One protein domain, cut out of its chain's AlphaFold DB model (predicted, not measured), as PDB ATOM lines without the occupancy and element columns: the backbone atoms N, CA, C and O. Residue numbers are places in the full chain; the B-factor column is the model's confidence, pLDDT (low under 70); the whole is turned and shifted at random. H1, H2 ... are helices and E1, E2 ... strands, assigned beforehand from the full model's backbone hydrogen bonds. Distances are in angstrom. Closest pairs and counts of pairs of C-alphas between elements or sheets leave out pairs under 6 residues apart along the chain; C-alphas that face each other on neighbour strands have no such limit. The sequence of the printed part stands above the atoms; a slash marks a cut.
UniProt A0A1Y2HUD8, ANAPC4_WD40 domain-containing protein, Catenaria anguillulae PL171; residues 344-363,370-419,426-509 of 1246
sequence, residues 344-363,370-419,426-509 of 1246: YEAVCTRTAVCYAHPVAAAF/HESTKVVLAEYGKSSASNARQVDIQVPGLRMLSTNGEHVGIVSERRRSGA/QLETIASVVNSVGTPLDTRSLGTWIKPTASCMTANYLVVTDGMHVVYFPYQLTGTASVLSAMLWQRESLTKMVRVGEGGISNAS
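AT A GLANCE: This is residues 344 to 363, 370 to 419 and 426 to 509 of the 1246 residues of the protein "ANAPC4_WD40 domain-containing protein" of Catenaria anguillulae PL171 (UniProt A0A1Y2HUD8). Picture three upright blades of a propeller opened like a fan, each a twisted sheet of four antiparallel strands: the first strands of the blades, E1, E5 and E9, stand close together, and the last strands, E4, E8 and E12, are spread apart. The blade E5 E6 E7 E8 is in the middle, with one blade on each side, and the one helix, H1, lies off the ends of E11 and E12, away from the faces of the blades. The printed part has 154 residues, with twelve named strands and one named helix in the order E1 to E11, H1, E12, and each sheet runs in the order of the chain: E1 E2 E3 E4, then E5 E6 E7 E8, then E9 E10 E11 E12. The class is mostly strand. The whole is compact, with a radius of gyration of the C-alphas of 17.0 A and spans of 54 by 45 by 31 A.

IN THESE COORDINATES: Find C-alpha 346 at (155.787, 164.323, 251.930), where E1, residues 346 to 348, begins. From there go on to E2, residues 352 to 358, 19.6 A long, and past the first cut to E3, residues 372 to 379, 22.4 A, and E4, residues 390 to 396, 19.3 A. The second sheet starts with E5, residues 398 to 404, 18.5 A, whose first C-alpha is at (157.684, 156.729, 243.296). Next come E6, residues 407 to 415, 25.9 A, then E7, residues 427 to 435, 25.7 A, and E8, residues 440 to 447, 19.4 A. The third sheet has E9, residues 454 to 457, E10, residues 461 to 465, and E11, residues 469 to 474. H1, residues 483 to 492, is 14.6 A long, and E12, residues 496 to 499, ends at C-alpha 499, (181.787, 159.023, 242.482).

HOW THE PARTS SIT: Begin with the twisted sheet E1 E2 E3 E4, where N 347 and O 354 of the hairpin E1 and E2 are 2.8 A apart, N 355 and O 376 join E2 and E3 at 2.9 A, and N 375 and O 393 of the hairpin E3 and E4 are at 2.8 A, each within hydrogen-bond range. It is face to face with the twisted sheet E5 E6 E7 E8, their best planes 23 degrees apart; the closest C-alphas of E1 and E5, Val 347 and Thr 403, are 6.2 A apart. In that second sheet look at N 402 and O 409, 2.9 A, in the hairpin E5 and E6, at N 410 and O 432, 2.8 A, between E6 and E7, and at N 431 and O 444, 2.9 A, in the hairpin E7 and E8. The second sheet is also face to face with the third, best planes 28 degrees apart, in a stack of sheets, one facing the next in turn; the closest C-alphas of E5 and E9, Ser 402 and Cys 456, are 5.7 A apart. E4 and E8 are apart, and so are E8 and E12. E9, E10 and E11 form a meander, each strand the antiparallel neighbour of the one before, with N 456 and O 463 at 2.9 A and N 464 and O 471 at 2.8 A; E12, which comes after H1 in the chain, is the antiparallel neighbour of E11, with N 470 and O 498 at 2.8 A. H1 is not on any of the three sheets, and 5 of its 6 O i to N i+4 pairs are within hydrogen-bond range.

THE WHOLE: The two C-alphas farthest apart, those of Ser 386 and Glu 502, are 55.7 A from each other. Residues 364 to 369 are not printed, with 12.5 A between C-alphas 363 and 370, and residues 420 to 425 are not printed, with 8.5 A between C-alphas 419 and 426. Of the links that are printed whole, none is long. The mean pLDDT of the printed part is 71.9; look for values under 70 at residues 381 to 389, 476 to 494 and 501 to 509, among others.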
ATOM      1  N   TYR A 344     156.259 159.422 256.032       76.06
ATOM      2  CA  TYR A 344     155.486 159.751 254.850       76.06
ATOM      3  C   TYR A 344     156.398 160.438 253.837       76.06
ATOM      4  O   TYR A 344     157.088 161.398 254.176       76.06
ATOM      5  N   GLU A 345     156.349 159.984 252.586       78.44
ATOM      6  CA  GLU A 345     156.922 160.704 251.448       78.44
ATOM      7  C   GLU A 345     156.103 161.981 251.213       78.44
ATOM      8  O   GLU A 345     155.112 161.992 250.477       78.44
ATOM      9  N   ALA A 346     156.472 163.043 251.924       82.69
ATOM     10  CA  ALA A 346     155.787 164.323 251.930       82.69
ATOM     11  C   ALA A 346     156.768 165.463 252.219       82.69
ATOM     12  O   ALA A 346     157.675 165.338 253.040       82.69
ATOM     13  N   VAL A 347     156.570 166.591 251.543       82.81
ATOM     14  CA  VAL A 347     157.423 167.778 251.637       82.81
ATOM     15  C   VAL A 347     156.584 169.031 251.422       82.81
ATOM     16  O   VAL A 347     155.567 169.002 250.730       82.81
ATOM     17  N   CYS A 348     156.995 170.149 252.008       82.50
ATOM     18  CA  CYS A 348     156.275 171.412 251.893       82.50
ATOM     19  C   CYS A 348     157.040 172.379 250.984       82.50
ATOM     20  O   CYS A 348     158.269 172.437 251.013       82.50
ATOM     21  N   THR A 349     156.299 173.127 250.180       82.94
ATOM     22  CA  THR A 349     156.756 174.398 249.599       82.94
ATOM     23  C   THR A 349     156.272 175.541 250.499       82.94
ATOM     24  O   THR A 349     155.650 175.276 251.528       82.94
ATOM     25  N   ARG A 350     156.525 176.810 250.162       77.94
ATOM     26  CA  ARG A 350     156.019 177.945 250.959       77.94
ATOM     27  C   ARG A 350     154.506 178.142 250.791       77.94
ATOM     28  O   ARG A 350     153.883 178.705 251.690       77.94
ATOM     29  N   THR A 351     153.923 177.680 249.678       77.94
ATOM     30  CA  THR A 351     152.485 177.829 249.374       77.94
ATOM     31  C   THR A 351     151.678 176.527 249.306       77.94
ATOM     32  O   THR A 351     150.452 176.585 249.414       77.94
ATOM     33  N   ALA A 352     152.310 175.360 249.134       81.56
ATOM     34  CA  ALA A 352     151.617 174.080 248.960       81.56
ATOM     35  C   ALA A 352     152.278 172.902 249.700       81.56
ATOM     36  O   ALA A 352     153.503 172.755 249.712       81.56
ATOM     37  N   VAL A 353     151.458 172.011 250.264       84.62
ATOM     38  CA  VAL A 353     151.902 170.708 250.788       84.62
ATOM     39  C   VAL A 353     151.908 169.698 249.645       84.62
ATOM     40  O   VAL A 353     150.892 169.520 248.973       84.62
ATOM     41  N   CYS A 354     153.031 169.011 249.449       85.00
ATOM     42  CA  CYS A 354     153.159 167.883 248.536       85.00
ATOM     43  C   CYS A 354     153.229 166.575 249.336       85.00
ATOM     44  O   CYS A 354     154.038 166.461 250.254       85.00
ATOM     45  N   TYR A 355     152.420 165.572 248.998       85.75
ATOM     46  CA  TYR A 355     152.441 164.270 249.676       85.75
ATOM     47  C   TYR A 355     152.094 163.115 248.739       85.75
ATOM     48  O   TYR A 355     151.302 163.259 247.809       85.75
ATOM     49  N   ALA A 356     152.690 161.953 248.986       81.19
ATOM     50  CA  ALA A 356     152.437 160.733 248.239       81.19
ATOM     51  C   ALA A 356     151.388 159.847 248.925       81.19
ATOM     52  O   ALA A 356     151.437 159.613 250.132       81.19
ATOM     53  N   HIS A 357     150.474 159.282 248.136       73.69
ATOM     54  CA  HIS A 357     149.508 158.280 248.585       73.69
ATOM     55  C   HIS A 357     149.412 157.110 247.583       73.69
ATOM     56  O   HIS A 357     149.279 157.355 246.382       73.69
ATOM     57  N   PRO A 358     149.518 155.835 248.007       63.12
ATOM     58  CA  PRO A 358     149.420 154.689 247.100       63.12
ATOM     59  C   PRO A 358     147.969 154.450 246.650       63.12
ATOM     60  O   PRO A 358     147.084 154.226 247.475       63.12
ATOM     61  N   VAL A 359     147.714 154.451 245.335       56.91
ATOM     62  CA  VAL A 359     146.354 154.273 244.808       56.91
ATOM     63  C   VAL A 359     146.014 152.799 244.629       56.91
ATOM     64  O   VAL A 359     146.616 152.083 243.831       56.91
ATOM     65  N   ALA A 360     144.958 152.385 245.326       47.66
ATOM     66  CA  ALA A 360     144.217 151.158 245.074       47.66
ATOM     67  C   ALA A 360     143.773 151.086 243.599       47.66
ATOM     68  O   ALA A 360     142.910 151.854 243.167       47.66
ATOM     69  N   ALA A 361     144.347 150.169 242.817       41.97
ATOM     70  CA  ALA A 361     144.043 150.065 241.390       41.97
ATOM     71  C   ALA A 361     142.576 149.649 241.165       41.97
ATOM     72  O   ALA A 361     142.158 148.551 241.542       41.97
ATOM     73  N   ALA A 362     141.784 150.525 240.539       33.31
ATOM     74  CA  ALA A 362     140.385 150.248 240.225       33.31
ATOM     75  C   ALA A 362     140.265 149.074 239.233       33.31
ATOM     76  O   ALA A 362     141.005 148.995 238.252       33.31
ATOM     77  N   PHE A 363     139.316 148.166 239.480       30.47
ATOM     78  CA  PHE A 363     139.254 146.841 238.843       30.47
ATOM     79  C   PHE A 363     138.672 146.863 237.410       30.47
ATOM     80  O   PHE A 363     137.648 146.245 237.108       30.47
ATOM     81  N   HIS A 370     150.572 147.858 237.102       47.28
ATOM     82  CA  HIS A 370     151.538 148.745 237.766       47.28
ATOM     83  C   HIS A 370     150.927 149.501 238.943       47.28
ATOM     84  O   HIS A 370     149.829 150.041 238.847       47.28
ATOM     85  N   GLU A 371     151.676 149.543 240.043       52.69
ATOM     86  CA  GLU A 371     151.355 150.306 241.246       52.69
ATOM     87  C   GLU A 371     151.597 151.795 240.963       52.69
ATOM     88  O   GLU A 371     152.735 152.239 240.779       52.69
ATOM     89  N   SER A 372     150.512 152.566 240.867       59.47
ATOM     90  CA  SER A 372     150.566 154.016 240.706       59.47
ATOM     91  C   SER A 372     150.462 154.704 242.064       59.47
ATOM     92  O   SER A 372     149.457 154.618 242.772       59.47
ATOM     93  N   THR A 373     151.510 155.433 242.434       72.75
ATOM     94  CA  THR A 373     151.458 156.365 243.557       72.75
ATOM     95  C   THR A 373     150.851 157.673 243.061       72.75
ATOM     96  O   THR A 373     151.162 158.146 241.969       72.75
ATOM     97  N   LYS A 374     149.967 158.276 243.846       78.50
ATOM     98  CA  LYS A 374     149.405 159.598 243.590       78.50
ATOM     99  C   LYS A 374     150.170 160.612 244.427       78.50
ATOM    100  O   LYS A 374     150.083 160.588 245.649       78.50
ATOM    101  N   VAL A 375     150.924 161.482 243.768       83.12
ATOM    102  CA  VAL A 375     151.535 162.655 244.391       83.12
ATOM    103  C   VAL A 375     150.514 163.784 244.325       83.12
ATOM    104  O   VAL A 375     150.086 164.181 243.242       83.12
ATOM    105  N   VAL A 376     150.080 164.262 245.484       83.06
ATOM    106  CA  VAL A 376     149.099 165.334 245.635       83.06
ATOM    107  C   VAL A 376     149.832 166.607 246.034       83.06
ATOM    108  O   VAL A 376     150.504 166.621 247.062       83.06
ATOM    109  N   LEU A 377     149.677 167.672 245.248       83.56
ATOM    110  CA  LEU A 377     150.105 169.024 245.599       83.56
ATOM    111  C   LEU A 377     148.863 169.837 245.967       83.56
ATOM    112  O   LEU A 377     147.922 169.912 245.176       83.56
ATOM    113  N   ALA A 378     148.839 170.427 247.159       79.62
ATOM    114  CA  ALA A 378     147.679 171.142 247.676       79.62
ATOM    115  C   ALA A 378     148.068 172.501 248.272       79.62
ATOM    116  O   ALA A 378     148.794 172.568 249.265       79.62
ATOM    117  N   GLU A 379     147.574 173.580 247.661       76.94
ATOM    118  CA  GLU A 379     147.809 174.961 248.096       76.94
ATOM    119  C   GLU A 379     147.122 175.262 249.440       76.94
ATOM    120  O   GLU A 379     145.959 174.905 249.649       76.94
ATOM    121  N   TYR A 380     147.811 175.991 250.319       71.62
ATOM    122  CA  TYR A 380     147.291 176.491 251.595       71.62
ATOM    123  C   TYR A 380     147.433 178.024 251.711       71.62
ATOM    124  O   TYR A 380     147.941 178.700 250.820       71.62
ATOM    125  N   GLY A 381     146.904 178.611 252.792       57.78
ATOM    126  CA  GLY A 381     147.056 180.042 253.111       57.78
ATOM    127  C   GLY A 381     146.065 181.015 252.447       57.78
ATOM    128  O   GLY A 381     145.969 182.164 252.871       57.78
ATOM    129  N   LYS A 382     145.266 180.592 251.458       52.31
ATOM    130  CA  LYS A 382     144.227 181.449 250.851       52.31
ATOM    131  C   LYS A 382     142.982 181.538 251.745       52.31
ATOM    132  O   LYS A 382     142.315 180.539 251.990       52.31
ATOM    133  N   SER A 383     142.622 182.757 252.160       40.69
ATOM    134  CA  SER A 383     141.530 183.046 253.115       40.69
ATOM    135  C   SER A 383     140.108 182.656 252.660       40.69
ATOM    136  O   SER A 383     139.177 182.762 253.458       40.69
ATOM    137  N   SER A 384     139.904 182.227 251.408       42.31
ATOM    138  CA  SER A 384     138.608 181.739 250.914       42.31
ATOM    139  C   SER A 384     138.709 180.289 250.449       42.31
ATOM    140  O   SER A 384     139.397 179.984 249.473       42.31
ATOM    141  N   ALA A 385     137.956 179.405 251.111       43.81
ATOM    142  CA  ALA A 385     137.933 177.967 250.840       43.81
ATOM    143  C   ALA A 385     137.450 177.595 249.420       43.81
ATOM    144  O   ALA A 385     137.660 176.469 248.982       43.81
ATOM    145  N   SER A 386     136.844 178.530 248.677       44.38
ATOM    146  CA  SER A 386     136.420 178.326 247.282       44.38
ATOM    147  C   SER A 386     137.571 178.284 246.269       44.38
ATOM    148  O   SER A 386     137.367 177.823 245.150       44.38
ATOM    149  N   ASN A 387     138.751 178.808 246.629       48.19
ATOM    150  CA  ASN A 387     139.861 179.063 245.699       48.19
ATOM    151  C   ASN A 387     141.131 178.248 246.015       48.19
ATOM    152  O   ASN A 387     142.180 178.497 245.417       48.19
ATOM    153  N   ALA A 388     141.065 177.311 246.961       54.66
ATOM    154  CA  ALA A 388     142.191 176.452 247.313       54.66
ATOM    155  C   ALA A 388     142.338 175.320 246.279       54.66
ATOM    156  O   ALA A 388     141.387 174.585 246.002       54.66
ATOM    157  N   ARG A 389     143.521 175.213 245.667       65.88
ATOM    158  CA  ARG A 389     143.784 174.324 244.529       65.88
ATOM    159  C   ARG A 389     144.496 173.052 244.979       65.88
ATOM    160  O   ARG A 389     145.522 173.115 245.650       65.88
ATOM    161  N   GLN A 390     143.990 171.912 244.521       74.75
ATOM    162  CA  GLN A 390     144.669 170.621 244.592       74.75
ATOM    163  C   GLN A 390     145.008 170.144 243.174       74.75
ATOM    164  O   GLN A 390     144.197 170.287 242.257       74.75
ATOM    165  N   VAL A 391     146.203 169.582 242.988       77.06
ATOM    166  CA  VAL A 391     146.658 168.957 241.742       77.06
ATOM    167  C   VAL A 391     147.158 167.548 242.042       77.06
ATOM    168  O   VAL A 391     148.008 167.339 242.903       77.06
ATOM    169  N   ASP A 392     146.614 166.583 241.306       80.19
ATOM    170  CA  ASP A 392     146.833 165.156 241.504       80.19
ATOM    171  C   ASP A 392     147.699 164.588 240.366       80.19
ATOM    172  O   ASP A 392     147.246 164.495 239.225       80.19
ATOM    173  N   ILE A 393     148.935 164.180 240.663       81.06
ATOM    174  CA  ILE A 393     149.888 163.622 239.690       81.06
ATOM    175  C   ILE A 393     150.041 162.114 239.929       81.06
ATOM    176  O   ILE A 393     150.444 161.686 241.008       81.06
ATOM    177  N   GLN A 394     149.755 161.283 238.923       82.19
ATOM    178  CA  GLN A 394     150.037 159.844 238.999       82.19
ATOM    179  C   GLN A 394     151.495 159.555 238.618       82.19
ATOM    180  O   GLN A 394     151.907 159.766 237.477       82.19
ATOM    181  N   VAL A 395     152.258 159.031 239.575       79.75
ATOM    182  CA  VAL A 395     153.673 158.672 239.455       79.75
ATOM    183  C   VAL A 395     153.819 157.167 239.729       79.75
ATOM    184  O   VAL A 395     153.726 156.740 240.881       79.75
ATOM    185  N   PRO A 396     154.017 156.318 238.702       76.56
ATOM    186  CA  PRO A 396     154.298 154.902 238.921       76.56
ATOM    187  C   PRO A 396     155.684 154.735 239.555       76.56
ATOM    188  O   PRO A 396     156.637 155.373 239.108       76.56
ATOM    189  N   GLY A 397     155.789 153.875 240.571       72.62
ATOM    190  CA  GLY A 397     157.069 153.542 241.210       72.62
ATOM    191  C   GLY A 397     157.794 154.727 241.859       72.62
ATOM    192  O   GLY A 397     159.011 154.837 241.725       72.62
ATOM    193  N   LEU A 398     157.073 155.635 242.530       82.69
ATOM    194  CA  LEU A 398     157.684 156.729 243.296       82.69
ATOM    195  C   LEU A 398     158.707 156.188 244.314       82.69
ATOM    196  O   LEU A 398     158.452 155.189 244.984       82.69
ATOM    197  N   ARG A 399     159.858 156.862 244.428       82.06
ATOM    198  CA  ARG A 399     160.968 156.474 245.314       82.06
ATOM    199  C   ARG A 399     161.237 157.467 246.432       82.06
ATOM    200  O   ARG A 399     161.624 157.033 247.506       82.06
ATOM    201  N   MET A 400     161.101 158.761 246.147       84.06
ATOM    202  CA  MET A 400     161.359 159.849 247.092       84.06
ATOM    203  C   MET A 400     160.848 161.189 246.556       84.06
ATOM    204  O   MET A 400     160.786 161.396 245.336       84.06
ATOM    205  N   LEU A 401     160.540 162.105 247.474       88.94
ATOM    206  CA  LEU A 401     160.285 163.519 247.195       88.94
ATOM    207  C   LEU A 401     161.352 164.424 247.840       88.94
ATOM    208  O   LEU A 401     161.931 164.099 248.872       88.94
ATOM    209  N   SER A 402     161.582 165.596 247.248       89.12
ATOM    210  CA  SER A 402     162.457 166.656 247.775       89.12
ATOM    211  C   SER A 402     161.848 168.037 247.505       89.12
ATOM    212  O   SER A 402     161.024 168.174 246.602       89.12
ATOM    213  N   THR A 403     162.222 169.064 248.275       88.62
ATOM    214  CA  THR A 403     161.722 170.446 248.117       88.62
ATOM    215  C   THR A 403     162.869 171.450 248.086       88.62
ATOM    216  O   THR A 403     163.912 171.206 248.693       88.62
ATOM    217  N   ASN A 404     162.655 172.584 247.421       86.31
ATOM    218  CA  ASN A 404     163.377 173.828 247.674       86.31
ATOM    219  C   ASN A 404     162.480 175.013 247.267       86.31
ATOM    220  O   ASN A 404     162.046 175.103 246.115       86.31
ATOM    221  N   GLY A 405     162.158 175.902 248.212       82.75
ATOM    222  CA  GLY A 405     161.291 177.062 247.978       82.75
ATOM    223  C   GLY A 405     159.889 176.687 247.475       82.75
ATOM    224  O   GLY A 405     159.063 176.193 248.237       82.75
ATOM    225  N   GLU A 406     159.626 176.951 246.192       83.88
ATOM    226  CA  GLU A 406     158.361 176.662 245.489       83.88
ATOM    227  C   GLU A 406     158.462 175.475 244.510       83.88
ATOM    228  O   GLU A 406     157.600 175.286 243.646       83.88
ATOM    229  N   HIS A 407     159.518 174.668 244.630       87.88
ATOM    230  CA  HIS A 407     159.823 173.560 243.727       87.88
ATOM    231  C   HIS A 407     159.864 172.227 244.467       87.88
ATOM    232  O   HIS A 407     160.386 172.132 245.576       87.88
ATOM    233  N   VAL A 408     159.359 171.183 243.812       90.06
ATOM    234  CA  VAL A 408     159.353 169.798 244.283       90.06
ATOM    235  C   VAL A 408     160.113 168.926 243.284       90.06
ATOM    236  O   VAL A 408     159.750 168.861 242.108       90.06
ATOM    237  N   GLY A 409     161.151 168.240 243.753       89.75
ATOM    238  CA  GLY A 409     161.843 167.192 243.009       89.75
ATOM    239  C   GLY A 409     161.184 165.838 243.270       89.75
ATOM    240  O   GLY A 409     161.086 165.409 244.419       89.75
ATOM    241  N   ILE A 410     160.740 165.163 242.212       92.00
ATOM    242  CA  ILE A 410     160.071 163.858 242.241       92.00
ATOM    243  C   ILE A 410     160.992 162.831 241.577       92.00
ATOM    244  O   ILE A 410     161.384 163.012 240.424       92.00
ATOM    245  N   VAL A 411     161.319 161.736 242.271       90.12
ATOM    246  CA  VAL A 411     162.153 160.652 241.719       90.12
ATOM    247  C   VAL A 411     161.381 159.332 241.733       90.12
ATOM    248  O   VAL A 411     160.806 158.954 242.757       90.12
ATOM    249  N   SER A 412     161.366 158.615 240.608       89.19
ATOM    250  CA  SER A 412     160.640 157.350 240.433       89.19
ATOM    251  C   SER A 412     161.396 156.317 239.588       89.19
ATOM    252  O   SER A 412     162.251 156.658 238.776       89.19
ATOM    253  N   GLU A 413     161.075 155.036 239.778       85.44
ATOM    254  CA  GLU A 413     161.573 153.899 238.993       85.44
ATOM    255  C   GLU A 413     160.439 153.353 238.105       85.44
ATOM    256  O   GLU A 413     159.419 152.875 238.604       85.44
ATOM    257  N   ARG A 414     160.604 153.380 236.775       78.88
ATOM    258  CA  ARG A 414     159.583 152.919 235.816       78.88
ATOM    259  C   ARG A 414     160.110 151.797 234.923       78.88
ATOM    260  O   ARG A 414     161.185 151.905 234.351       78.88
ATOM    261  N   ARG A 415     159.331 150.727 234.736       68.00
ATOM    262  CA  ARG A 415     159.662 149.652 233.782       68.00
ATOM    263  C   ARG A 415     159.669 150.188 232.346       68.00
ATOM    264  O   ARG A 415     158.689 150.803 231.913       68.00
ATOM    265  N   ARG A 416     160.744 149.928 231.598       62.62
ATOM    266  CA  ARG A 416     160.881 150.372 230.203       62.62
ATOM    267  C   ARG A 416     159.919 149.608 229.284       62.62
ATOM    268  O   ARG A 416     159.898 148.379 229.284       62.62
ATOM    269  N   SER A 417     159.128 150.332 228.490       48.47
ATOM    270  CA  SER A 417     158.227 149.726 227.500       48.47
ATOM    271  C   SER A 417     159.009 149.263 226.265       48.47
ATOM    272  O   SER A 417     159.848 150.012 225.763       48.47
ATOM    273  N   GLY A 418     158.727 148.054 225.767       50.00
ATOM    274  CA  GLY A 418     159.307 147.526 224.523       50.00
ATOM    275  C   GLY A 418     160.595 146.698 224.653       50.00
ATOM    276  O   GLY A 418     161.310 146.568 223.666       50.00
ATOM    277  N   ALA A 419     160.908 146.142 225.829       38.53
ATOM    278  CA  ALA A 419     161.989 145.160 225.992       38.53
ATOM    279  C   ALA A 419     161.437 143.721 226.007       38.53
ATOM    280  O   ALA A 419     160.510 143.428 226.765       38.53
ATOM    281  N   GLN A 426     164.165 145.344 233.894       62.81
ATOM    282  CA  GLN A 426     164.896 146.611 233.835       62.81
ATOM    283  C   GLN A 426     163.955 147.783 234.144       62.81
ATOM    284  O   GLN A 426     163.125 148.191 233.322       62.81
ATOM    285  N   LEU A 427     164.114 148.318 235.353       74.12
ATOM    286  CA  LEU A 427     163.567 149.602 235.777       74.12
ATOM    287  C   LEU A 427     164.500 150.731 235.324       74.12
ATOM    288  O   LEU A 427     165.717 150.570 235.315       74.12
ATOM    289  N   GLU A 428     163.918 151.861 234.949       82.81
ATOM    290  CA  GLU A 428     164.583 153.084 234.511       82.81
ATOM    291  C   GLU A 428     164.244 154.206 235.500       82.81
ATOM    292  O   GLU A 428     163.067 154.456 235.777       82.81
ATOM    293  N   THR A 429     165.264 154.860 236.055       87.31
ATOM    294  CA  THR A 429     165.089 155.930 237.045       87.31
ATOM    295  C   THR A 429     164.811 157.255 236.341       87.31
ATOM    296  O   THR A 429     165.587 157.698 235.495       87.31
ATOM    297  N   ILE A 430     163.708 157.904 236.710       89.38
ATOM    298  CA  ILE A 430     163.249 159.191 236.188       89.38
ATOM    299  C   ILE A 430     163.255 160.205 237.333       89.38
ATOM    300  O   ILE A 430     162.779 159.914 238.429       89.38
ATOM    301  N   ALA A 431     163.774 161.402 237.072       90.12
ATOM    302  CA  ALA A 431     163.747 162.531 237.993       90.12
ATOM    303  C   ALA A 431     163.084 163.735 237.312       90.12
ATOM    304  O   ALA A 431     163.525 164.168 236.244       90.12
ATOM    305  N   SER A 432     162.027 164.278 237.913       89.38
ATOM    306  CA  SER A 432     161.333 165.480 237.445       89.38
ATOM    307  C   SER A 432     161.322 166.571 238.507       89.38
ATOM    308  O   SER A 432     161.307 166.294 239.703       89.38
ATOM    309  N   VAL A 433     161.331 167.826 238.065       89.44
ATOM    310  CA  VAL A 433     161.167 168.999 238.928       89.44
ATOM    311  C   VAL A 433     159.852 169.667 238.558       89.44
ATOM    312  O   VAL A 433     159.572 169.884 237.380       89.44
ATOM    313  N   VAL A 434     159.032 169.964 239.558       88.06
ATOM    314  CA  VAL A 434     157.656 170.455 239.422       88.06
ATOM    315  C   VAL A 434     157.492 171.688 240.313       88.06
ATOM    316  O   VAL A 434     158.097 171.754 241.378       88.06
ATOM    317  N   ASN A 435     156.713 172.691 239.903       86.00
ATOM    318  CA  ASN A 435     156.365 173.801 240.802       86.00
ATOM    319  C   ASN A 435     155.244 173.416 241.793       86.00
ATOM    320  O   ASN A 435     154.533 172.433 241.584       86.00
ATOM    321  N   SER A 436     155.041 174.222 242.838       76.56
ATOM    322  CA  SER A 436     153.945 174.101 243.823       76.56
ATOM    323  C   SER A 436     152.542 173.962 243.198       76.56
ATOM    324  O   SER A 436     151.645 173.367 243.791       76.56
ATOM    325  N   VAL A 437     152.373 174.435 241.960       77.19
ATOM    326  CA  VAL A 437     151.134 174.423 241.160       77.19
ATOM    327  C   VAL A 437     150.991 173.145 240.293       77.19
ATOM    328  O   VAL A 437     150.043 173.009 239.513       77.19
ATOM    329  N   GLY A 438     151.915 172.184 240.416       74.88
ATOM    330  CA  GLY A 438     151.878 170.878 239.745       74.88
ATOM    331  C   GLY A 438     152.329 170.882 238.277       74.88
ATOM    332  O   GLY A 438     152.050 169.932 237.546       74.88
ATOM    333  N   THR A 439     153.003 171.940 237.820       82.25
ATOM    334  CA  THR A 439     153.515 172.071 236.444       82.25
ATOM    335  C   THR A 439     154.980 171.616 236.374       82.25
ATOM    336  O   THR A 439     155.793 172.147 237.136       82.25
ATOM    337  N   PRO A 440     155.353 170.662 235.496       81.88
ATOM    338  CA  PRO A 440     156.740 170.224 235.352       81.88
ATOM    339  C   PRO A 440     157.611 171.306 234.694       81.88
ATOM    340  O   PRO A 440     157.197 171.940 233.725       81.88
ATOM    341  N   LEU A 441     158.820 171.488 235.225       82.81
ATOM    342  CA  LEU A 441     159.839 172.444 234.773       82.81
ATOM    343  C   LEU A 441     160.957 171.747 233.979       82.81
ATOM    344  O   LEU A 441     161.337 172.213 232.911       82.81
ATOM    345  N   ASP A 442     161.448 170.611 234.481       84.50
ATOM    346  CA  ASP A 442     162.387 169.710 233.793       84.50
ATOM    347  C   ASP A 442     162.028 168.250 234.141       84.50
ATOM    348  O   ASP A 442     161.382 167.976 235.157       84.50
ATOM    349  N   THR A 443     162.388 167.289 233.292       85.81
ATOM    350  CA  THR A 443     162.181 165.849 233.514       85.81
ATOM    351  C   THR A 443     163.205 165.040 232.730       85.81
ATOM    352  O   THR A 443     163.272 165.123 231.505       85.81
ATOM    353  N   ARG A 444     163.978 164.211 233.435       84.94
ATOM    354  CA  ARG A 444     165.113 163.469 232.878       84.94
ATOM    355  C   ARG A 444     165.057 161.997 233.249       84.94
ATOM    356  O   ARG A 444     164.797 161.654 234.398       84.94
ATOM    357  N   SER A 445     165.377 161.131 232.289       85.38
ATOM    358  CA  SER A 445     165.834 159.777 232.608       85.38
ATOM    359  C   SER A 445     167.289 159.843 233.063       85.38
ATOM    360  O   SER A 445     168.108 160.527 232.445       85.38
ATOM    361  N   LEU A 446     167.599 159.129 234.139       81.38
ATOM    362  CA  LEU A 446     168.953 158.928 234.649       81.38
ATOM    363  C   LEU A 446     169.473 157.502 234.343       81.38
ATOM    364  O   LEU A 446     170.577 157.142 234.746       81.38
ATOM    365  N   GLY A 447     168.703 156.701 233.595       76.31
ATOM    366  CA  GLY A 447     169.067 155.352 233.151       76.31
ATOM    367  C   GLY A 447     168.651 154.217 234.098       76.31
ATOM    368  O   GLY A 447     167.972 154.421 235.102       76.31
ATOM    369  N   THR A 448     169.038 152.988 233.742       73.94
ATOM    370  CA  THR A 448     168.582 151.734 234.383       73.94
ATOM    371  C   THR A 448     169.540 151.153 235.432       73.94
ATOM    372  O   THR A 448     169.238 150.139 236.061       73.94
ATOM    373  N   TRP A 449     170.716 151.759 235.609       70.12
ATOM    374  CA  TRP A 449     171.755 151.311 236.547       70.12
ATOM    375  C   TRP A 449     171.743 152.096 237.871       70.12
ATOM    376  O   TRP A 449     172.233 151.582 238.873       70.12
ATOM    377  N   ILE A 450     171.134 153.289 237.905       77.62
ATOM    378  CA  ILE A 450     170.870 154.045 239.140       77.62
ATOM    379  C   ILE A 450     169.670 153.440 239.859       77.62
ATOM    380  O   ILE A 450     168.581 153.382 239.290       77.62
ATOM    381  N   LYS A 451     169.853 153.101 241.137       80.12
ATOM    382  CA  LYS A 451     168.768 152.801 242.082       80.12
ATOM    383  C   LYS A 451     168.763 153.871 243.172       80.12
ATOM    384  O   LYS A 451     169.635 153.819 244.037       80.12
ATOM    385  N   PRO A 452     167.865 154.869 243.132       83.06
ATOM    386  CA  PRO A 452     167.940 156.016 244.028       83.06
ATOM    387  C   PRO A 452     167.736 155.597 245.491       83.06
ATOM    388  O   PRO A 452     166.770 154.904 245.826       83.06
ATOM    389  N   THR A 453     168.654 156.041 246.353       82.31
ATOM    390  CA  THR A 453     168.661 155.803 247.810       82.31
ATOM    391  C   THR A 453     168.359 157.072 248.608       82.31
ATOM    392  O   THR A 453     167.614 157.003 249.578       82.31
ATOM    393  N   ALA A 454     168.851 158.231 248.157       84.94
ATOM    394  CA  ALA A 454     168.508 159.546 248.701       84.94
ATOM    395  C   ALA A 454     168.516 160.633 247.609       84.94
ATOM    396  O   ALA A 454     169.176 160.493 246.572       84.94
ATOM    397  N   SER A 455     167.815 161.740 247.862       90.62
ATOM    398  CA  SER A 455     167.839 162.949 247.030       90.62
ATOM    399  C   SER A 455     167.776 164.217 247.882       90.62
ATOM    400  O   SER A 455     167.360 164.180 249.039       90.62
ATOM    401  N   CYS A 456     168.232 165.334 247.320       89.81
ATOM    402  CA  CYS A 456     168.143 166.671 247.908       89.81
ATOM    403  C   CYS A 456     168.160 167.728 246.788       89.81
ATOM    404  O   CYS A 456     168.541 167.419 245.655       89.81
ATOM    405  N   MET A 457     167.704 168.952 247.066       89.19
ATOM    406  CA  MET A 457     167.525 169.980 246.038       89.19
ATOM    407  C   MET A 457     168.003 171.360 246.510       89.19
ATOM    408  O   MET A 457     167.667 171.824 247.598       89.19
ATOM    409  N   THR A 458     168.793 172.006 245.658       88.44
ATOM    410  CA  THR A 458     169.231 173.412 245.765       88.44
ATOM    411  C   THR A 458     168.278 174.296 244.961       88.44
ATOM    412  O   THR A 458     167.447 173.762 244.231       88.44
ATOM    413  N   ALA A 459     168.400 175.623 245.009       84.06
ATOM    414  CA  ALA A 459     167.533 176.521 244.242       84.06
ATOM    415  C   ALA A 459     167.580 176.281 242.713       84.06
ATOM    416  O   ALA A 459     166.610 176.582 242.015       84.06
ATOM    417  N   ASN A 460     168.692 175.730 242.200       85.69
ATOM    418  CA  ASN A 460     168.959 175.559 240.763       85.69
ATOM    419  C   ASN A 460     169.262 174.113 240.316       85.69
ATOM    420  O   ASN A 460     169.221 173.843 239.117       85.69
ATOM    421  N   TYR A 461     169.589 173.186 241.226       89.00
ATOM    422  CA  TYR A 461     169.978 171.803 240.898       89.00
ATOM    423  C   TYR A 461     169.246 170.766 241.755       89.00
ATOM    424  O   TYR A 461     169.218 170.878 242.985       89.00
ATOM    425  N   LEU A 462     168.774 169.695 241.112       91.25
ATOM    426  CA  LEU A 462     168.335 168.465 241.781       91.25
ATOM    427  C   LEU A 462     169.515 167.486 241.893       91.25
ATOM    428  O   LEU A 462     170.275 167.318 240.936       91.25
ATOM    429  N   VAL A 463     169.656 166.834 243.052       92.00
ATOM    430  CA  VAL A 463     170.753 165.913 243.392       92.00
ATOM    431  C   VAL A 463     170.178 164.566 243.845       92.00
ATOM    432  O   VAL A 463     169.324 164.514 244.726       92.00
ATOM    433  N   VAL A 464     170.666 163.464 243.273       91.69
ATOM    434  CA  VAL A 464     170.221 162.080 243.530       91.69
ATOM    435  C   VAL A 464     171.445 161.179 243.732       91.69
ATOM    436  O   VAL A 464     172.466 161.377 243.077       91.69
ATOM    437  N   THR A 465     171.370 160.173 244.608       89.31
ATOM    438  CA  THR A 465     172.445 159.176 244.778       89.31
ATOM    439  C   THR A 465     171.952 157.732 244.716       89.31
ATOM    440  O   THR A 465     170.850 157.422 245.169       89.31
ATOM    441  N   ASP A 466     172.784 156.837 244.174       83.12
ATOM    442  CA  ASP A 466     172.588 155.378 244.186       83.12
ATOM    443  C   ASP A 466     173.271 154.670 245.375       83.12
ATOM    444  O   ASP A 466     173.258 153.443 245.461       83.12
ATOM    445  N   GLY A 467     173.877 155.436 246.289       81.12
ATOM    446  CA  GLY A 467     174.684 154.928 247.400       81.12
ATOM    447  C   GLY A 467     176.199 154.983 247.157       81.12
ATOM    448  O   GLY A 467     176.953 154.897 248.121       81.12
ATOM    449  N   MET A 468     176.663 155.159 245.912       79.88
ATOM    450  CA  MET A 468     178.092 155.196 245.535       79.88
ATOM    451  C   MET A 468     178.455 156.405 244.652       79.88
ATOM    452  O   MET A 468     179.580 156.915 244.696       79.88
ATOM    453  N   HIS A 469     177.504 156.873 243.848       84.62
ATOM    454  CA  HIS A 469     177.613 157.997 242.927       84.62
ATOM    455  C   HIS A 469     176.602 159.076 243.313       84.62
ATOM    456  O   HIS A 469     175.466 158.780 243.685       84.62
ATOM    457  N   VAL A 470     176.999 160.336 243.182       88.06
ATOM    458  CA  VAL A 470     176.115 161.500 243.254       88.06
ATOM    459  C   VAL A 470     175.899 162.001 241.830       88.06
ATOM    460  O   VAL A 470     176.856 162.313 241.119       88.06
ATOM    461  N   VAL A 471     174.639 162.064 241.412       88.69
ATOM    462  CA  VAL A 471     174.208 162.523 240.091       88.69
ATOM    463  C   VAL A 471     173.355 163.771 240.265       88.69
ATOM    464  O   VAL A 471     172.429 163.782 241.073       88.69
ATOM    465  N   TYR A 472     173.669 164.835 239.532       90.00
ATOM    466  CA  TYR A 472     172.973 166.115 239.653       90.00
ATOM    467  C   TYR A 472     172.851 166.835 238.311       90.00
ATOM    468  O   TYR A 472     173.659 166.644 237.399       90.00
ATOM    469  N   PHE A 473     171.819 167.666 238.181       88.00
ATOM    470  CA  PHE A 473     171.562 168.443 236.971       88.00
ATOM    471  C   PHE A 473     170.876 169.778 237.282       88.00
ATOM    472  O   PHE A 473     170.098 169.842 238.238       88.00
ATOM    473  N   PRO A 474     171.148 170.841 236.500       85.88
ATOM    474  CA  PRO A 474     170.446 172.107 236.648       85.88
ATOM    475  C   PRO A 474     169.036 172.016 236.063       85.88
ATOM    476  O   PRO A 474     168.849 171.449 234.984       85.88
ATOM    477  N   TYR A 475     168.069 172.636 236.731       81.69
ATOM    478  CA  TYR A 475     166.742 172.929 236.188       81.69
ATOM    479  C   TYR A 475     166.569 174.447 236.028       81.69
ATOM    480  O   TYR A 475     167.360 175.229 236.554       81.69
ATOM    481  N   GLN A 476     165.570 174.888 235.257       68.94
ATOM    482  CA  GLN A 476     165.387 176.310 234.950       68.94
ATOM    483  C   GLN A 476     164.117 176.886 235.589       68.94
ATOM    484  O   GLN A 476     163.019 176.359 235.417       68.94
ATOM    485  N   LEU A 477     164.265 178.031 236.257       62.06
ATOM    486  CA  LEU A 477     163.149 178.864 236.700       62.06
ATOM    487  C   LEU A 477     162.505 179.572 235.494       62.06
ATOM    488  O   LEU A 477     163.161 180.310 234.751       62.06
ATOM    489  N   THR A 478     161.205 179.361 235.286       51.25
ATOM    490  CA  THR A 478     160.446 179.972 234.186       51.25
ATOM    491  C   THR A 478     160.192 181.460 234.443       51.25
ATOM    492  O   THR A 478     159.186 181.819 235.050       51.25
ATOM    493  N   GLY A 479     161.087 182.332 233.962       48.66
ATOM    494  CA  GLY A 479     160.850 183.783 233.966       48.66
ATOM    495  C   GLY A 479     161.999 184.687 233.499       48.66
ATOM    496  O   GLY A 479     161.732 185.781 233.013       48.66
ATOM    497  N   THR A 480     163.266 184.268 233.615       41.34
ATOM    498  CA  THR A 480     164.418 185.204 233.599       41.34
ATOM    499  C   THR A 480     165.553 184.841 232.623       41.34
ATOM    500  O   THR A 480     166.728 185.056 232.913       41.34
ATOM    501  N   ALA A 481     165.234 184.317 231.433       41.19
ATOM    502  CA  ALA A 481     166.245 183.997 230.417       41.19
ATOM    503  C   ALA A 481     166.350 185.047 229.300       41.19
ATOM    504  O   ALA A 481     165.436 185.222 228.496       41.19
ATOM    505  N   SER A 482     167.524 185.672 229.188       56.12
ATOM    506  CA  SER A 482     167.961 186.307 227.940       56.12
ATOM    507  C   SER A 482     168.407 185.244 226.921       56.12
ATOM    508  O   SER A 482     168.669 184.096 227.285       56.12
ATOM    509  N   VAL A 483     168.587 185.622 225.650       51.09
ATOM    510  CA  VAL A 483     169.172 184.724 224.628       51.09
ATOM    511  C   VAL A 483     170.565 184.227 225.051       51.09
ATOM    512  O   VAL A 483     170.900 183.063 224.848       51.09
ATOM    513  N   LEU A 484     171.347 185.085 225.716       48.00
ATOM    514  CA  LEU A 484     172.657 184.749 226.283       48.00
ATOM    515  C   LEU A 484     172.544 183.716 227.415       48.00
ATOM    516  O   LEU A 484     173.315 182.760 227.457       48.00
ATOM    517  N   SER A 485     171.535 183.861 228.280       49.53
ATOM    518  CA  SER A 485     171.216 182.896 229.340       49.53
ATOM    519  C   SER A 485     170.878 181.522 228.750       49.53
ATOM    520  O   SER A 485     171.403 180.516 229.210       49.53
ATOM    521  N   ALA A 486     170.063 181.474 227.689       52.41
ATOM    522  CA  ALA A 486     169.696 180.227 227.013       52.41
ATOM    523  C   ALA A 486     170.893 179.541 226.320       52.41
ATOM    524  O   ALA A 486     171.019 178.317 226.378       52.41
ATOM    525  N   MET A 487     171.802 180.313 225.710       48.09
ATOM    526  CA  MET A 487     173.033 179.782 225.102       48.09
ATOM    527  C   MET A 487     174.016 179.222 226.140       48.09
ATOM    528  O   MET A 487     174.640 178.191 225.893       48.09
ATOM    529  N   LEU A 488     174.141 179.860 227.307       50.72
ATOM    530  CA  LEU A 488     174.926 179.318 228.422       50.72
ATOM    531  C   LEU A 488     174.278 178.044 228.983       50.72
ATOM    532  O   LEU A 488     174.967 177.043 229.181       50.72
ATOM    533  N   TRP A 489     172.949 178.032 229.134       53.09
ATOM    534  CA  TRP A 489     172.214 176.870 229.640       53.09
ATOM    535  C   TRP A 489     172.391 175.631 228.748       53.09
ATOM    536  O   TRP A 489     172.597 174.541 229.271       53.09
ATOM    537  N   GLN A 490     172.444 175.775 227.416       51.97
ATOM    538  CA  GLN A 490     172.770 174.661 226.500       51.97
ATOM    539  C   GLN A 490     174.149 174.016 226.739       51.97
ATOM    540  O   GLN A 490     174.361 172.878 226.322       51.97
ATOM    541  N   ARG A 491     175.086 174.717 227.387       47.31
ATOM    542  CA  ARG A 491     176.438 174.221 227.687       47.31
ATOM    543  C   ARG A 491     176.569 173.650 229.103       47.31
ATOM    544  O   ARG A 491     177.445 172.821 229.336       47.31
ATOM    545  N   GLU A 492     175.708 174.064 230.031       52.69
ATOM    546  CA  GLU A 492     175.709 173.592 231.424       52.69
ATOM    547  C   GLU A 492     174.627 172.550 231.737       52.69
ATOM    548  O   GLU A 492     174.731 171.856 232.746       52.69
ATOM    549  N   SER A 493     173.631 172.378 230.862       60.03
ATOM    550  CA  SER A 493     172.491 171.466 231.037       60.03
ATOM    551  C   SER A 493     172.827 169.972 231.010       60.03
ATOM    552  O   SER A 493     171.916 169.151 231.090       60.03
ATOM    553  N   LEU A 494     174.098 169.575 230.936       67.69
ATOM    554  CA  LEU A 494     174.497 168.170 231.027       67.69
ATOM    555  C   LEU A 494     174.292 167.630 232.450       67.69
ATOM    556  O   LEU A 494     174.710 168.243 233.431       67.69
ATOM    557  N   THR A 495     173.686 166.446 232.556       78.38
ATOM    558  CA  THR A 495     173.613 165.697 233.817       78.38
ATOM    559  C   THR A 495     175.022 165.265 234.227       78.38
ATOM    560  O   THR A 495     175.696 164.557 233.478       78.38
ATOM    561  N   LYS A 496     175.475 165.692 235.408       81.88
ATOM    562  CA  LYS A 496     176.815 165.416 235.939       81.88
ATOM    563  C   LYS A 496     176.769 164.239 236.914       81.88
ATOM    564  O   LYS A 496     175.804 164.080 237.657       81.88
ATOM    565  N   MET A 497     177.833 163.441 236.929       82.06
ATOM    566  CA  MET A 497     178.067 162.342 237.869       82.06
ATOM    567  C   MET A 497     179.397 162.590 238.585       82.06
ATOM    568  O   MET A 497     180.373 162.969 237.944       82.06
ATOM    569  N   VAL A 498     179.449 162.324 239.890       80.69
ATOM    570  CA  VAL A 498     180.690 162.223 240.668       80.69
ATOM    571  C   VAL A 498     180.617 160.980 241.551       80.69
ATOM    572  O   VAL A 498     179.619 160.759 242.235       80.69
ATOM    573  N   ARG A 499     181.669 160.156 241.556       78.12
ATOM    574  CA  ARG A 499     181.787 159.023 242.482       78.12
ATOM    575  C   ARG A 499     182.263 159.514 243.851       78.12
ATOM    576  O   ARG A 499     183.199 160.304 243.930       78.12
ATOM    577  N   VAL A 500     181.650 159.033 244.930       71.69
ATOM    578  CA  VAL A 500     182.077 159.361 246.298       71.69
ATOM    579  C   VAL A 500     183.076 158.305 246.764       71.69
ATOM    580  O   VAL A 500     182.715 157.198 247.158       71.69
ATOM    581  N   GLY A 501     184.360 158.638 246.655       60.62
ATOM    582  CA  GLY A 501     185.471 157.762 247.015       60.62
ATOM    583  C   GLY A 501     186.757 158.259 246.370       60.62
ATOM    584  O   GLY A 501     186.913 158.155 245.161       60.62
ATOM    585  N   GLU A 502     187.654 158.800 247.196       44.78
ATOM    586  CA  GLU A 502     188.872 159.519 246.788       44.78
ATOM    587  C   GLU A 502     188.632 160.793 245.945       44.78
ATOM    588  O   GLU A 502     187.501 161.238 245.753       44.78
ATOM    589  N   GLY A 503     189.711 161.518 245.630       41.38
ATOM    590  CA  GLY A 503     189.652 162.936 245.262       41.38
ATOM    591  C   GLY A 503     189.742 163.215 243.764       41.38
ATOM    592  O   GLY A 503     190.830 163.498 243.274       41.38
ATOM    593  N   GLY A 504     188.608 163.239 243.059       47.00
ATOM    594  CA  GLY A 504     188.554 163.734 241.679       47.00
ATOM    595  C   GLY A 504     187.160 163.686 241.050       47.00
ATOM    596  O   GLY A 504     186.330 162.855 241.409       47.00
ATOM    597  N   ILE A 505     186.910 164.564 240.074       42.03
ATOM    598  CA  ILE A 505     185.728 164.485 239.205       42.03
ATOM    599  C   ILE A 505     186.031 163.456 238.109       42.03
ATOM    600  O   ILE A 505     186.597 163.788 237.069       42.03
ATOM    601  N   SER A 506     185.687 162.191 238.350       42.12
ATOM    602  CA  SER A 506     185.754 161.141 237.330       42.12
ATOM    603  C   SER A 506     184.554 161.248 236.383       42.12
ATOM    604  O   SER A 506     183.424 160.966 236.790       42.12
ATOM    605  N   ASN A 507     184.783 161.617 235.121       36.97
ATOM    606  CA  ASN A 507     183.747 161.530 234.090       36.97
ATOM    607  C   ASN A 507     183.356 160.062 233.838       36.97
ATOM    608  O   ASN A 507     184.173 159.152 233.974       36.97
ATOM    609  N   ALA A 508     182.108 159.833 233.421       39.06
ATOM    610  CA  ALA A 508     181.520 158.494 233.284       39.06
ATOM    611  C   ALA A 508     182.145 157.595 232.186       39.06
ATOM    612  O   ALA A 508     181.694 156.468 231.998       39.06
ATOM    613  N   SER A 509     183.157 158.072 231.456       37.91
ATOM    614  CA  SER A 509     183.875 157.331 230.412       37.91
ATOM    615  C   SER A 509     185.028 156.461 230.929       37.91
ATOM    616  O   SER A 509     185.364 155.468 230.287       37.91
TER     617      SER A 509